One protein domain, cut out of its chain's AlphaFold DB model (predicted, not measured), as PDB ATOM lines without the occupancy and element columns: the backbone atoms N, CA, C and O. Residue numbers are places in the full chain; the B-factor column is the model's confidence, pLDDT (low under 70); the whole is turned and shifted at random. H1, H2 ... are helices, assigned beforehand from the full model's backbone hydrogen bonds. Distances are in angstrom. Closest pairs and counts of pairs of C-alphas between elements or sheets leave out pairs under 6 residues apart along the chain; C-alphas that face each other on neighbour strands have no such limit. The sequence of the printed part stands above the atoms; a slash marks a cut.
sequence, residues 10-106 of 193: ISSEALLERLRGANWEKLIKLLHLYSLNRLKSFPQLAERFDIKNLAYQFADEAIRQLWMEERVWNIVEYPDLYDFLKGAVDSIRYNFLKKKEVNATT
ATOM      1  N   ILE A  10     117.375 129.673 -22.953       68.25
ATOM      2  CA  ILE A  10     116.377 130.535 -23.593       68.25
ATOM      3  C   ILE A  10     115.364 131.056 -22.572       68.25
ATOM      4  O   ILE A  10     115.017 130.358 -21.622       68.25
ATOM      5  N   SER A  11     114.862 132.274 -22.780       74.62
ATOM      6  CA  SER A  11     113.727 132.770 -21.999       74.62
ATOM      7  C   SER A  11     112.494 131.890 -22.234       74.62
ATOM      8  O   SER A  11     112.323 131.349 -23.329       74.62
ATOM      9  N   SER A  12     111.603 131.780 -21.242       78.00
ATOM     10  CA  SER A  12     110.376 130.973 -21.355       78.00
ATOM     11  C   SER A  12     109.518 131.378 -22.565       78.00
ATOM     12  O   SER A  12     108.929 130.532 -23.230       78.00
ATOM     13  N   GLU A  13     109.516 132.659 -22.942       81.12
ATOM     14  CA  GLU A  13     108.819 133.147 -24.141       81.12
ATOM     15  C   GLU A  13     109.474 132.665 -25.451       81.12
ATOM     16  O   GLU A  13     108.785 132.204 -26.361       81.12
ATOM     17  N   ALA A  14     110.809 132.680 -25.532       81.50
ATOM     18  CA  ALA A  14     111.546 132.170 -26.689       81.50
ATOM     19  C   ALA A  14     111.470 130.636 -26.813       81.50
ATOM     20  O   ALA A  14     111.458 130.108 -27.929       81.50
ATOM     21  N   LEU A  15     111.390 129.921 -25.683       83.44
ATOM     22  CA  LEU A  15     111.088 128.489 -25.645       83.44
ATOM     23  C   LEU A  15     109.723 128.223 -26.276       83.44
ATOM     24  O   LEU A  15     109.639 127.461 -27.236       83.44
ATOM     25  N   LEU A  16     108.671 128.883 -25.785       84.81
ATOM     26  CA  LEU A  16     107.302 128.668 -26.257       84.81
ATOM     27  C   LEU A  16     107.147 128.917 -27.759       84.81
ATOM     28  O   LEU A  16     106.478 128.131 -28.428       84.81
ATOM     29  N   GLU A  17     107.782 129.950 -28.310       86.44
ATOM     30  CA  GLU A  17     107.740 130.206 -29.755       86.44
ATOM     31  C   GLU A  17     108.408 129.092 -30.570       86.44
ATOM     32  O   GLU A  17     107.844 128.614 -31.558       86.44
ATOM     33  N   ARG A  18     109.563 128.584 -30.122       86.19
ATOM     34  CA  ARG A  18     110.205 127.431 -30.775       86.19
ATOM     35  C   ARG A  18     109.366 126.167 -30.671       86.19
ATOM     36  O   ARG A  18     109.246 125.439 -31.655       86.19
ATOM     37  N   LEU A  19     108.772 125.913 -29.505       90.69
ATOM     38  CA  LEU A  19     107.883 124.772 -29.314       90.69
ATOM     39  C   LEU A  19     106.661 124.888 -30.231       90.69
ATOM     40  O   LEU A  19     106.327 123.925 -30.906       90.69
ATOM     41  N   ARG A  20     106.022 126.056 -30.346       89.81
ATOM     42  CA  ARG A  20     104.870 126.258 -31.247       89.81
ATOM     43  C   ARG A  20     105.207 126.052 -32.723       89.81
ATOM     44  O   ARG A  20     104.364 125.552 -33.462       89.81
ATOM     45  N   GLY A  21     106.416 126.417 -33.144       88.12
ATOM     46  CA  GLY A  21     106.887 126.224 -34.519       88.12
ATOM     47  C   GLY A  21     107.283 124.783 -34.864       88.12
ATOM     48  O   GLY A  21     107.509 124.477 -36.035       88.12
ATOM     49  N   ALA A  22     107.382 123.889 -33.877       89.38
ATOM     50  CA  ALA A  22     107.826 122.520 -34.097       89.38
ATOM     51  C   ALA A  22     106.722 121.630 -34.694       89.38
ATOM     52  O   ALA A  22     105.547 121.705 -34.330       89.38
ATOM     53  N   ASN A  23     107.111 120.707 -35.578       89.25
ATOM     54  CA  ASN A  23     106.202 119.692 -36.113       89.25
ATOM     55  C   ASN A  23     106.015 118.549 -35.099       89.25
ATOM     56  O   ASN A  23     106.647 117.494 -35.202       89.25
ATOM     57  N   TRP A  24     105.158 118.773 -34.100       90.81
ATOM     58  CA  TRP A  24     104.925 117.833 -33.000       90.81
ATOM     59  C   TRP A  24     104.372 116.488 -33.440       90.81
ATOM     60  O   TRP A  24     104.800 115.472 -32.908       90.81
ATOM     61  N   GLU A  25     103.475 116.454 -34.428       86.50
ATOM     62  CA  GLU A  25     102.934 115.186 -34.928       86.50
ATOM     63  C   GLU A  25     104.065 114.263 -35.399       86.50
ATOM     64  O   GLU A  25     104.084 113.069 -35.098       86.50
ATOM     65  N   LYS A  26     105.048 114.834 -36.101       82.56
ATOM     66  CA  LYS A  26     106.225 114.108 -36.566       82.56
ATOM     67  C   LYS A  26     107.189 113.777 -35.424       82.56
ATOM     68  O   LYS A  26     107.656 112.645 -35.348       82.56
ATOM     69  N   LEU A  27     107.480 114.733 -34.539       86.31
ATOM     70  CA  LEU A  27     108.405 114.536 -33.414       86.31
ATOM     71  C   LEU A  27     107.930 113.461 -32.438       86.31
ATOM     72  O   LEU A  27     108.734 112.636 -32.016       86.31
ATOM     73  N   ILE A  28     106.635 113.443 -32.116       89.75
ATOM     74  CA  ILE A  28     106.032 112.445 -31.226       89.75
ATOM     75  C   ILE A  28     106.244 111.042 -31.800       89.75
ATOM     76  O   ILE A  28     106.803 110.194 -31.113       89.75
ATOM     77  N   LYS A  29     105.896 110.822 -33.078       82.88
ATOM     78  CA  LYS A  29     106.088 109.526 -33.761       82.88
ATOM     79  C   LYS A  29     107.553 109.078 -33.728       82.88
ATOM     80  O   LYS A  29     107.849 107.922 -33.436       82.88
ATOM     81  N   LEU A  30     108.483 109.999 -33.976       81.19
ATOM     82  CA  LEU A  30     109.914 109.694 -33.946       81.19
ATOM     83  C   LEU A  30     110.409 109.347 -32.538       81.19
ATOM     84  O   LEU A  30     111.141 108.375 -32.374       81.19
ATOM     85  N   LEU A  31     109.993 110.088 -31.509       89.38
ATOM     86  CA  LEU A  31     110.388 109.813 -30.124       89.38
ATOM     87  C   LEU A  31     109.781 108.514 -29.594       89.38
ATOM     88  O   LEU A  31     110.461 107.752 -28.906       89.38
ATOM     89  N   HIS A  32     108.526 108.238 -29.947       89.31
ATOM     90  CA  HIS A  32     107.844 106.971 -29.680       89.31
ATOM     91  C   HIS A  32     108.638 105.800 -30.252       89.31
ATOM     92  O   HIS A  32     108.933 104.834 -29.544       89.31
ATOM     93  N   LEU A  33     109.063 105.920 -31.509       83.25
ATOM     94  CA  LEU A  33     109.876 104.921 -32.186       83.25
ATOM     95  C   LEU A  33     111.261 104.768 -31.554       83.25
ATOM     96  O   LEU A  33     111.700 103.647 -31.289       83.25
ATOM     97  N   TYR A  34     111.948 105.880 -31.301       86.50
ATOM     98  CA  TYR A  34     113.255 105.893 -30.651       86.50
ATOM     99  C   TYR A  34     113.199 105.153 -29.310       86.50
ATOM    100  O   TYR A  34     113.931 104.186 -29.090       86.50
ATOM    101  N   SER A  35     112.253 105.539 -28.450       90.00
ATOM    102  CA  SER A  35     112.026 104.924 -27.143       90.00
ATOM    103  C   SER A  35     111.717 103.426 -27.250       90.00
ATOM    104  O   SER A  35     112.305 102.609 -26.536       90.00
ATOM    105  N   LEU A  36     110.857 103.034 -28.197       87.12
ATOM    106  CA  LEU A  36     110.471 101.638 -28.396       87.12
ATOM    107  C   LEU A  36     111.673 100.764 -28.747       87.12
ATOM    108  O   LEU A  36     111.863  99.700 -28.157       87.12
ATOM    109  N   ASN A  37     112.517 101.207 -29.674       79.31
ATOM    110  CA  ASN A  37     113.682 100.420 -30.072       79.31
ATOM    111  C   ASN A  37     114.735 100.334 -28.971       79.31
ATOM    112  O   ASN A  37     115.368  99.293 -28.813       79.31
ATOM    113  N   ARG A  38     114.855 101.373 -28.143       82.56
ATOM    114  CA  ARG A  38     115.696 101.328 -26.948       82.56
ATOM    115  C   ARG A  38     115.219 100.325 -25.899       82.56
ATOM    116  O   ARG A  38     116.041  99.839 -25.132       82.56
ATOM    117  N   LEU A  39     113.925 100.013 -25.846       82.69
ATOM    118  CA  LEU A  39     113.398  98.976 -24.957       82.69
ATOM    119  C   LEU A  39     113.445  97.570 -25.560       82.69
ATOM    120  O   LEU A  39     113.542  96.603 -24.809       82.69
ATOM    121  N   LYS A  40     113.461  97.432 -26.892       75.81
ATOM    122  CA  LYS A  40     113.608  96.121 -27.555       75.81
ATOM    123  C   LYS A  40     114.907  95.394 -27.183       75.81
ATOM    124  O   LYS A  40     114.939  94.171 -27.250       75.81
ATOM    125  N   SER A  41     115.957  96.109 -26.768       70.12
ATOM    126  CA  SER A  41     117.197  95.498 -26.262       70.12
ATOM    127  C   SER A  41     117.068  94.885 -24.859       70.12
ATOM    128  O   SER A  41     118.034  94.303 -24.375       70.12
ATOM    129  N   PHE A  42     115.903  94.998 -24.212       76.50
ATOM    130  CA  PHE A  42     115.622  94.481 -22.870       76.50
ATOM    131  C   PHE A  42     114.436  93.498 -22.903       76.50
ATOM    132  O   PHE A  42     113.344  93.825 -22.424       76.50
ATOM    133  N   PRO A  43     114.612  92.289 -23.474       73.62
ATOM    134  CA  PRO A  43     113.529  91.317 -23.644       73.62
ATOM    135  C   PRO A  43     112.848  90.920 -22.325       73.62
ATOM    136  O   PRO A  43     111.650  90.653 -22.317       73.62
ATOM    137  N   GLN A  44     113.566  90.964 -21.201       77.88
ATOM    138  CA  GLN A  44     113.046  90.656 -19.866       77.88
ATOM    139  C   GLN A  44     111.911  91.585 -19.408       77.88
ATOM    140  O   GLN A  44     111.104  91.215 -18.559       77.88
ATOM    141  N   LEU A  45     111.815  92.799 -19.959       80.56
ATOM    142  CA  LEU A  45     110.730  93.717 -19.615       80.56
ATOM    143  C   LEU A  45     109.396  93.281 -20.229       80.56
ATOM    144  O   LEU A  45     108.342  93.623 -19.691       80.56
ATOM    145  N   ALA A  46     109.428  92.518 -21.326       80.88
ATOM    146  CA  ALA A  46     108.230  92.136 -22.069       80.88
ATOM    147  C   ALA A  46     107.348  91.144 -21.299       80.88
ATOM    148  O   ALA A  46     106.166  91.009 -21.596       80.88
ATOM    149  N   GLU A  47     107.900  90.484 -20.279       80.31
ATOM    150  CA  GLU A  47     107.154  89.585 -19.395       80.31
ATOM    151  C   GLU A  47     106.229  90.334 -18.423       80.31
ATOM    152  O   GLU A  47     105.326  89.737 -17.841       80.31
ATOM    153  N   ARG A  48     106.463  91.635 -18.212       81.12
ATOM    154  CA  ARG A  48     105.819  92.424 -17.145       81.12
ATOM    155  C   ARG A  48     105.144  93.683 -17.629       81.12
ATOM    156  O   ARG A  48     104.193  94.150 -17.009       81.12
ATOM    157  N   PHE A  49     105.671  94.252 -18.699       86.12
ATOM    158  CA  PHE A  49     105.223  95.517 -19.230       86.12
ATOM    159  C   PHE A  49     104.786  95.328 -20.671       86.12
ATOM    160  O   PHE A  49     105.419  94.615 -21.452       86.12
ATOM    161  N   ASP A  50     103.739  96.052 -21.046       89.25
ATOM    162  CA  ASP A  50     103.507  96.346 -22.448       89.25
ATOM    163  C   ASP A  50     104.620  97.290 -22.918       89.25
ATOM    164  O   ASP A  50     104.605  98.490 -22.635       89.25
ATOM    165  N   ILE A  51     105.615  96.725 -23.604       87.00
ATOM    166  CA  ILE A  51     106.812  97.440 -24.060       87.00
ATOM    167  C   ILE A  51     106.462  98.656 -24.911       87.00
ATOM    168  O   ILE A  51     107.138  99.678 -24.820       87.00
ATOM    169  N   LYS A  52     105.410  98.561 -25.729       86.69
ATOM    170  CA  LYS A  52     104.999  99.660 -26.597       86.69
ATOM    171  C   LYS A  52     104.466 100.818 -25.766       86.69
ATOM    172  O   LYS A  52     104.935 101.941 -25.917       86.69
ATOM    173  N   ASN A  53     103.541 100.531 -24.857       89.19
ATOM    174  CA  ASN A  53     102.980 101.552 -23.978       89.19
ATOM    175  C   ASN A  53     104.041 102.146 -23.040       89.19
ATOM    176  O   ASN A  53     104.091 103.362 -22.882       89.19
ATOM    177  N   LEU A  54     104.933 101.324 -22.481       91.75
ATOM    178  CA  LEU A  54     106.031 101.797 -21.633       91.75
ATOM    179  C   LEU A  54     106.998 102.711 -22.403       91.75
ATOM    180  O   LEU A  54     107.412 103.753 -21.900       91.75
ATOM    181  N   ALA A  55     107.333 102.350 -23.642       89.56
ATOM    182  CA  ALA A  55     108.156 103.187 -24.504       89.56
ATOM    183  C   ALA A  55     107.500 104.545 -24.779       89.56
ATOM    184  O   ALA A  55     108.161 105.582 -24.676       89.56
ATOM    185  N   TYR A  56     106.210 104.542 -25.112       93.81
ATOM    186  CA  TYR A  56     105.465 105.767 -25.398       93.81
ATOM    187  C   TYR A  56     105.395 106.657 -24.157       93.81
ATOM    188  O   TYR A  56     105.672 107.845 -24.258       93.81
ATOM    189  N   GLN A  57     105.196 106.072 -22.971       96.12
ATOM    190  CA  GLN A  57     105.241 106.803 -21.704       96.12
ATOM    191  C   GLN A  57     106.568 107.538 -21.481       96.12
ATOM    192  O   GLN A  57     106.548 108.671 -21.015       96.12
ATOM    193  N   PHE A  58     107.720 106.949 -21.817       95.06
ATOM    194  CA  PHE A  58     109.002 107.653 -21.660       95.06
ATOM    195  C   PHE A  58     109.141 108.843 -22.608       95.06
ATOM    196  O   PHE A  58     109.674 109.879 -22.217       95.06
ATOM    197  N   ALA A  59     108.668 108.695 -23.844       95.50
ATOM    198  CA  ALA A  59     108.673 109.770 -24.827       95.50
ATOM    199  C   ALA A  59     107.694 110.892 -24.453       95.50
ATOM    200  O   ALA A  59     108.074 112.062 -24.462       95.50
ATOM    201  N   ASP A  60     106.473 110.542 -24.053       96.75
ATOM    202  CA  ASP A  60     105.458 111.501 -23.618       96.75
ATOM    203  C   ASP A  60     105.905 112.247 -22.357       96.75
ATOM    204  O   ASP A  60     105.728 113.461 -22.257       96.75
ATOM    205  N   GLU A  61     106.556 111.554 -21.421       96.94
ATOM    206  CA  GLU A  61     107.113 112.164 -20.216       96.94
ATOM    207  C   GLU A  61     108.261 113.130 -20.540       96.94
ATOM    208  O   GLU A  61     108.313 114.218 -19.971       96.94
ATOM    209  N   ALA A  62     109.142 112.803 -21.493       96.12
ATOM    210  CA  ALA A  62     110.181 113.729 -21.949       96.12
ATOM    211  C   ALA A  62     109.581 115.022 -22.529       96.12
ATOM    212  O   ALA A  62     110.039 116.123 -22.216       96.12
ATOM    213  N   ILE A  63     108.531 114.890 -23.344       96.06
ATOM    214  CA  ILE A  63     107.809 116.025 -23.929       96.06
ATOM    215  C   ILE A  63     107.123 116.839 -22.829       96.06
ATOM    216  O   ILE A  63     107.241 118.064 -22.809       96.06
ATOM    217  N   ARG A  64     106.446 116.176 -21.885       96.31
ATOM    218  CA  ARG A  64     105.790 116.828 -20.747       96.31
ATOM    219  C   ARG A  64     106.789 117.630 -19.916       96.31
ATOM    220  O   ARG A  64     106.519 118.789 -19.623       96.31
ATOM    221  N   GLN A  65     107.935 117.041 -19.569       94.06
ATOM    222  CA  GLN A  65     108.977 117.706 -18.782       94.06
ATOM    223  C   GLN A  65     109.530 118.952 -19.481       94.06
ATOM    224  O   GLN A  65     109.844 119.932 -18.810       94.06
ATOM    225  N   LEU A  66     109.618 118.942 -20.815       93.00
ATOM    226  CA  LEU A  66     110.001 120.127 -21.582       93.00
ATOM    227  C   LEU A  66     108.920 121.218 -21.535       93.00
ATOM    228  O   LEU A  66     109.232 122.371 -21.257       93.00
ATOM    229  N   TRP A  67     107.651 120.868 -21.771       90.44
ATOM    230  CA  TRP A  67     106.540 121.831 -21.742       90.44
ATOM    231  C   TRP A  67     106.272 122.422 -20.357       90.44
ATOM    232  O   TRP A  67     105.806 123.552 -20.260       90.44
ATOM    233  N   MET A  68     106.557 121.666 -19.297       87.88
ATOM    234  CA  MET A  68     106.429 122.117 -17.908       87.88
ATOM    235  C   MET A  68     107.687 122.826 -17.390       87.88
ATOM    236  O   MET A  68     107.747 123.152 -16.209       87.88
ATOM    237  N   GLU A  69     108.697 123.031 -18.244       87.19
ATOM    238  CA  GLU A  69     109.992 123.631 -17.886       87.19
ATOM    239  C   GLU A  69     110.724 122.887 -16.742       87.19
ATOM    240  O   GLU A  69     111.662 123.402 -16.140       87.19
ATOM    241  N   GLU A  70     110.351 121.630 -16.469       86.81
ATOM    242  CA  GLU A  70     111.040 120.741 -15.520       86.81
ATOM    243  C   GLU A  70     112.399 120.286 -16.069       86.81
ATOM    244  O   GLU A  70     113.301 119.910 -15.315       86.81
ATOM    245  N   ARG A  71     112.555 120.329 -17.398       86.31
ATOM    246  CA  ARG A  71     113.810 120.086 -18.104       86.31
ATOM    247  C   ARG A  71     114.227 121.326 -18.876       86.31
ATOM    248  O   ARG A  71     113.514 121.791 -19.761       86.31
ATOM    249  N   VAL A  72     115.427 121.813 -18.582       87.69
ATOM    250  CA  VAL A  72     115.993 122.991 -19.242       87.69
ATOM    251  C   VAL A  72     116.631 122.585 -20.567       87.69
ATOM    252  O   VAL A  72     117.573 121.791 -20.594       87.69
ATOM    253  N   TRP A  73     116.124 123.132 -21.673       86.75
ATOM    254  CA  TRP A  73     116.700 122.925 -23.000       86.75
ATOM    255  C   TRP A  73     117.844 123.913 -23.258       86.75
ATOM    256  O   TRP A  73     117.623 125.102 -23.494       86.75
ATOM    257  N   ASN A  74     119.079 123.407 -23.216       83.31
ATOM    258  CA  ASN A  74     120.273 124.157 -23.599       83.31
ATOM    259  C   ASN A  74     120.441 124.128 -25.125       83.31
ATOM    260  O   ASN A  74     120.942 123.152 -25.679       83.31
ATOM    261  N   ILE A  75     120.026 125.199 -25.805       81.25
ATOM    262  CA  ILE A  75     120.076 125.282 -27.275       81.25
ATOM    263  C   ILE A  75     121.510 125.347 -27.805       81.25
ATOM    264  O   ILE A  75     121.757 124.950 -28.939       81.25
ATOM    265  N   VAL A  76     122.458 125.843 -27.008       74.88
ATOM    266  CA  VAL A  76     123.860 125.922 -27.438       74.88
ATOM    267  C   VAL A  76     124.440 124.518 -27.603       74.88
ATOM    268  O   VAL A  76     125.116 124.242 -28.586       74.88
ATOM    269  N   GLU A  77     124.137 123.630 -26.658       71.38
ATOM    270  CA  GLU A  77     124.625 122.249 -26.646       71.38
ATOM    271  C   GLU A  77     123.759 121.317 -27.504       71.38
ATOM    272  O   GLU A  77     124.277 120.451 -28.204       71.38
ATOM    273  N   TYR A  78     122.443 121.541 -27.518       79.00
ATOM    274  CA  TYR A  78     121.482 120.778 -28.311       79.00
ATOM    275  C   TYR A  78     120.643 121.717 -29.190       79.00
ATOM    276  O   TYR A  78     119.497 122.015 -28.847       79.00
ATOM    277  N   PRO A  79     121.161 122.183 -30.343       81.12
ATOM    278  CA  PRO A  79     120.424 123.103 -31.216       81.12
ATOM    279  C   PRO A  79     119.131 122.512 -31.785       81.12
ATOM    280  O   PRO A  79     118.200 123.247 -32.121       81.12
ATOM    281  N   ASP A  80     119.086 121.184 -31.898       85.25
ATOM    282  CA  ASP A  80     117.956 120.432 -32.421       85.25
ATOM    283  C   ASP A  80     117.074 119.887 -31.286       85.25
ATOM    284  O   ASP A  80     117.550 119.263 -30.333       85.25
ATOM    285  N   LEU A  81     115.767 120.133 -31.404       88.75
ATOM    286  CA  LEU A  81     114.771 119.755 -30.402       88.75
ATOM    287  C   LEU A  81     114.623 118.233 -30.268       88.75
ATOM    288  O   LEU A  81     114.403 117.726 -29.168       88.75
ATOM    289  N   TYR A  82     114.721 117.500 -31.377       88.25
ATOM    290  CA  TYR A  82     114.593 116.048 -31.366       88.25
ATOM    291  C   TYR A  82     115.778 115.408 -30.639       88.25
ATOM    292  O   TYR A  82     115.568 114.539 -29.793       88.25
ATOM    293  N   ASP A  83     117.001 115.880 -30.885       83.56
ATOM    294  CA  ASP A  83     118.195 115.387 -30.189       83.56
ATOM    295  C   ASP A  83     118.139 115.641 -28.679       83.56
ATOM    296  O   ASP A  83     118.412 114.735 -27.886       83.56
ATOM    297  N   PHE A  84     117.696 116.832 -28.267       90.31
ATOM    298  CA  PHE A  84     117.467 117.128 -26.853       90.31
ATOM    299  C   PHE A  84     116.459 116.152 -26.219       90.31
ATOM    300  O   PHE A  84     116.708 115.589 -25.146       90.31
ATOM    301  N   LEU A  85     115.328 115.914 -26.890       93.31
ATOM    302  CA  LEU A  85     114.285 115.016 -26.395       93.31
ATOM    303  C   LEU A  85     114.734 113.545 -26.379       93.31
ATOM    304  O   LEU A  85     114.375 112.830 -25.444       93.31
ATOM    305  N   LYS A  86     115.577 113.093 -27.319       91.50
ATOM    306  CA  LYS A  86     116.210 111.758 -27.259       91.50
ATOM    307  C   LYS A  86     117.015 111.586 -25.970       91.50
ATOM    308  O   LYS A  86     116.821 110.601 -25.255       91.50
ATOM    309  N   GLY A  87     117.848 112.570 -25.625       85.69
ATOM    310  CA  GLY A  87     118.619 112.556 -24.377       85.69
ATOM    311  C   GLY A  87     117.730 112.533 -23.127       85.69
ATOM    312  O   GLY A  87     118.033 111.853 -22.143       85.69
ATOM    313  N   ALA A  88     116.586 113.224 -23.167       92.81
ATOM    314  CA  ALA A  88     115.591 113.163 -22.099       92.81
ATOM    315  C   ALA A  88     114.963 111.765 -21.961       92.81
ATOM    316  O   ALA A  88     114.899 111.235 -20.849       92.81
ATOM    317  N   VAL A  89     114.584 111.132 -23.076       93.00
ATOM    318  CA  VAL A  89     114.070 109.752 -23.102       93.00
ATOM    319  C   VAL A  89     115.090 108.763 -22.540       93.00
ATOM    320  O   VAL A  89     114.738 107.924 -21.709       93.00
ATOM    321  N   ASP A  90     116.361 108.868 -22.939       88.75
ATOM    322  CA  ASP A  90     117.426 108.001 -22.424       88.75
ATOM    323  C   ASP A  90     117.583 108.128 -20.905       88.75
ATOM    324  O   ASP A  90     117.715 107.119 -20.208       88.75
ATOM    325  N   SER A  91     117.504 109.354 -20.384       89.69
ATOM    326  CA  SER A  91     117.569 109.636 -18.949       89.69
ATOM    327  C   SER A  91     116.382 109.041 -18.182       89.69
ATOM    328  O   SER A  91     116.580 108.389 -17.153       89.69
ATOM    329  N   ILE A  92     115.157 109.199 -18.693       92.25
ATOM    330  CA  ILE A  92     113.944 108.627 -18.085       92.25
ATOM    331  C   ILE A  92     114.027 107.098 -18.071       92.25
ATOM    332  O   ILE A  92     113.827 106.481 -17.020       92.25
ATOM    333  N   ARG A  93     114.392 106.484 -19.203       91.94
ATOM    334  CA  ARG A  93     114.582 105.031 -19.312       91.94
ATOM    335  C   ARG A  93     115.634 104.537 -18.324       91.94
ATOM    336  O   ARG A  93     115.387 103.570 -17.611       91.94
ATOM    337  N   TYR A  94     116.801 105.177 -18.276       86.81
ATOM    338  CA  TYR A  94     117.880 104.788 -17.367       86.81
ATOM    339  C   TYR A  94     117.409 104.797 -15.908       86.81
ATOM    340  O   TYR A  94     117.596 103.822 -15.179       86.81
ATOM    341  N   ASN A  95     116.716 105.864 -15.502       87.06
ATOM    342  CA  ASN A  95     116.152 105.972 -14.161       87.06
ATOM    343  C   ASN A  95     115.098 104.896 -13.885       87.06
ATOM    344  O   ASN A  95     115.065 104.360 -12.780       87.06
ATOM    345  N   PHE A  96     114.262 104.556 -14.867       89.44
ATOM    346  CA  PHE A  96     113.300 103.463 -14.755       89.44
ATOM    347  C   PHE A  96     113.996 102.114 -14.529       89.44
ATOM    348  O   PHE A  96     113.669 101.421 -13.568       89.44
ATOM    349  N   LEU A  97     114.996 101.776 -15.350       84.88
ATOM    350  CA  LEU A  97     115.735 100.509 -15.260       84.88
ATOM    351  C   LEU A  97     116.503 100.364 -13.940       84.88
ATOM    352  O   LEU A  97     116.644  99.262 -13.419       84.88
ATOM    353  N   LYS A  98     116.974 101.471 -13.359       80.44
ATOM    354  CA  LYS A  98     117.700 101.463 -12.080       80.44
ATOM    355  C   LYS A  98     116.802 101.162 -10.870       80.44
ATOM    356  O   LYS A  98     117.313 100.798  -9.807       80.44
ATOM    357  N   LYS A  99     115.476 101.317 -10.977       81.56
ATOM    358  CA  LYS A  99     114.565 101.098  -9.843       81.56
ATOM    359  C   LYS A  99     114.628  99.644  -9.365       81.56
ATOM    360  O   LYS A  99     114.575  98.706 -10.155       81.56
ATOM    361  N   LYS A 100     114.702  99.459  -8.039       54.94
ATOM    362  CA  LYS A 100     114.829  98.138  -7.394       54.94
ATOM    363  C   LYS A 100     113.726  97.154  -7.793       54.94
ATOM    364  O   LYS A 100     114.003  95.971  -7.871       54.94
ATOM    365  N   GLU A 101     112.515  97.620  -8.086       60.56
ATOM    366  CA  GLU A 101     111.392  96.774  -8.530       60.56
ATOM    367  C   GLU A 101     111.622  96.136  -9.910       60.56
ATOM    368  O   GLU A 101     111.142  95.034 -10.172       60.56
ATOM    369  N   VAL A 102     112.396  96.803 -10.770       59.94
ATOM    370  CA  VAL A 102     112.828  96.275 -12.071       59.94
ATOM    371  C   VAL A 102     114.027  95.334 -11.889       59.94
ATOM    372  O   VAL A 102     114.095  94.305 -12.552       59.94
ATOM    373  N   ASN A 103     114.916  95.631 -10.933       55.00
ATOM    374  CA  ASN A 103     116.124  94.841 -10.648       55.00
ATOM    375  C   ASN A 103     115.902  93.600  -9.757       55.00
ATOM    376  O   ASN A 103     116.677  92.654  -9.834       55.00
ATOM    377  N   ALA A 104     114.853  93.561  -8.927       50.50
ATOM    378  CA  ALA A 104     114.611  92.496  -7.938       50.50
ATOM    379  C   ALA A 104     114.320  91.114  -8.550       50.50
ATOM    380  O   ALA A 104     114.305  90.109  -7.846       50.50
ATOM    381  N   THR A 105     114.088  91.050  -9.856       47.03
ATOM    382  CA  THR A 105     113.845  89.807 -10.605       47.03
ATOM    383  C   THR A 105     114.885  89.527 -11.669       47.03
ATOM    384  O   THR A 105     114.750  88.577 -12.430       47.03
ATOM    385  N   THR A 106     115.952  90.316 -11.663       45.84
ATOM    386  CA  THR A 106     117.162  90.111 -12.448       45.84
ATOM    387  C   THR A 106     118.225  89.441 -11.568       45.84
ATOM    388  O   THR A 106     119.387  89.822 -11.599       45.84
TER     389      THR A 106
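What this domain is: This is residues 10 to 106 of the 193 residues of an uncharacterized protein of Mucilaginibacter sp. SG538B (UniProt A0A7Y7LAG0). Three long helices, H2, H4 and H5, pack on one another as an elongated core, their centres making a triangle, with H4 crossing the other two steeply. H1 sits at one end of the long axis, where the long link of residues 68 to 80 also lies, and the small helices H3 and H6 are at the opposite end. The printed part has 97 residues with six named helices, H1 to H6 in chain order, and no named strand; its class is all helix. It is only just compact, close to loose, with a radius of gyration of the C-alphas of 14.6 A and spans of 45 by 24 by 20 A.

Where its parts are: H1, residues 12 to 21, begins at C-alpha 12 (110.376, 130.973, -21.355) and is 14.4 A long. H2, residues 24 to 40, measures 24.0 A, and H3 is residues 43 to 47. H4, residues 51 to 67, measures 24.5 A. H5, residues 81 to 98, measures 26.1 A and ends at C-alpha 98 (117.700, 101.463, -12.080). H6 is residues 100 to 103.

How they stand to each other: H1 is near H4, with 6 pairs of C-alphas within 10 A, and apart from H2. H2 touches H4 at a steep tilt of 47 degrees, opposite ways; their closest C-alphas, of Leu 36 and Ala 55, are 4.8 A apart. H2 touches residues 82 to 90 of H5 the same way at a shallow tilt of 34 degrees, only just short of steep; the closest C-alphas, of Ser 35 and Val 89, are 6.6 A apart. H3 is close to H4 but not clearly touching, the closest C-alphas being those of Leu 45 and Ile 51 at 7.0 A. Residues 58 to 63 of H4 touch residues 85 to 93 of H5 at a steep tilt of 57 degrees, opposite ways, closest at the C-alphas of Ala 62 and Ala 88, 5.4 A. H6 is close to H5 but not clearly touching, with the C-alphas of Leu 97 and Asn 103 closest at 7.3 A. Every O i to N i+4 pair is within hydrogen-bond range in H1, H4 and H5, against 12 of 13 in H2 and 0 of 1 in H3, where 1 of 2 O i to N i+3 pairs is; H6 is too short for an O i to N i+4 pair.

The domain as a whole: The C-alphas farthest apart, of Glu 13 and Thr 105, are 45.7 A apart. The printed part has no cut, and the link from H4 to H5 is long. The pLDDT is under 70 at residue 10 and residues 100 to 106.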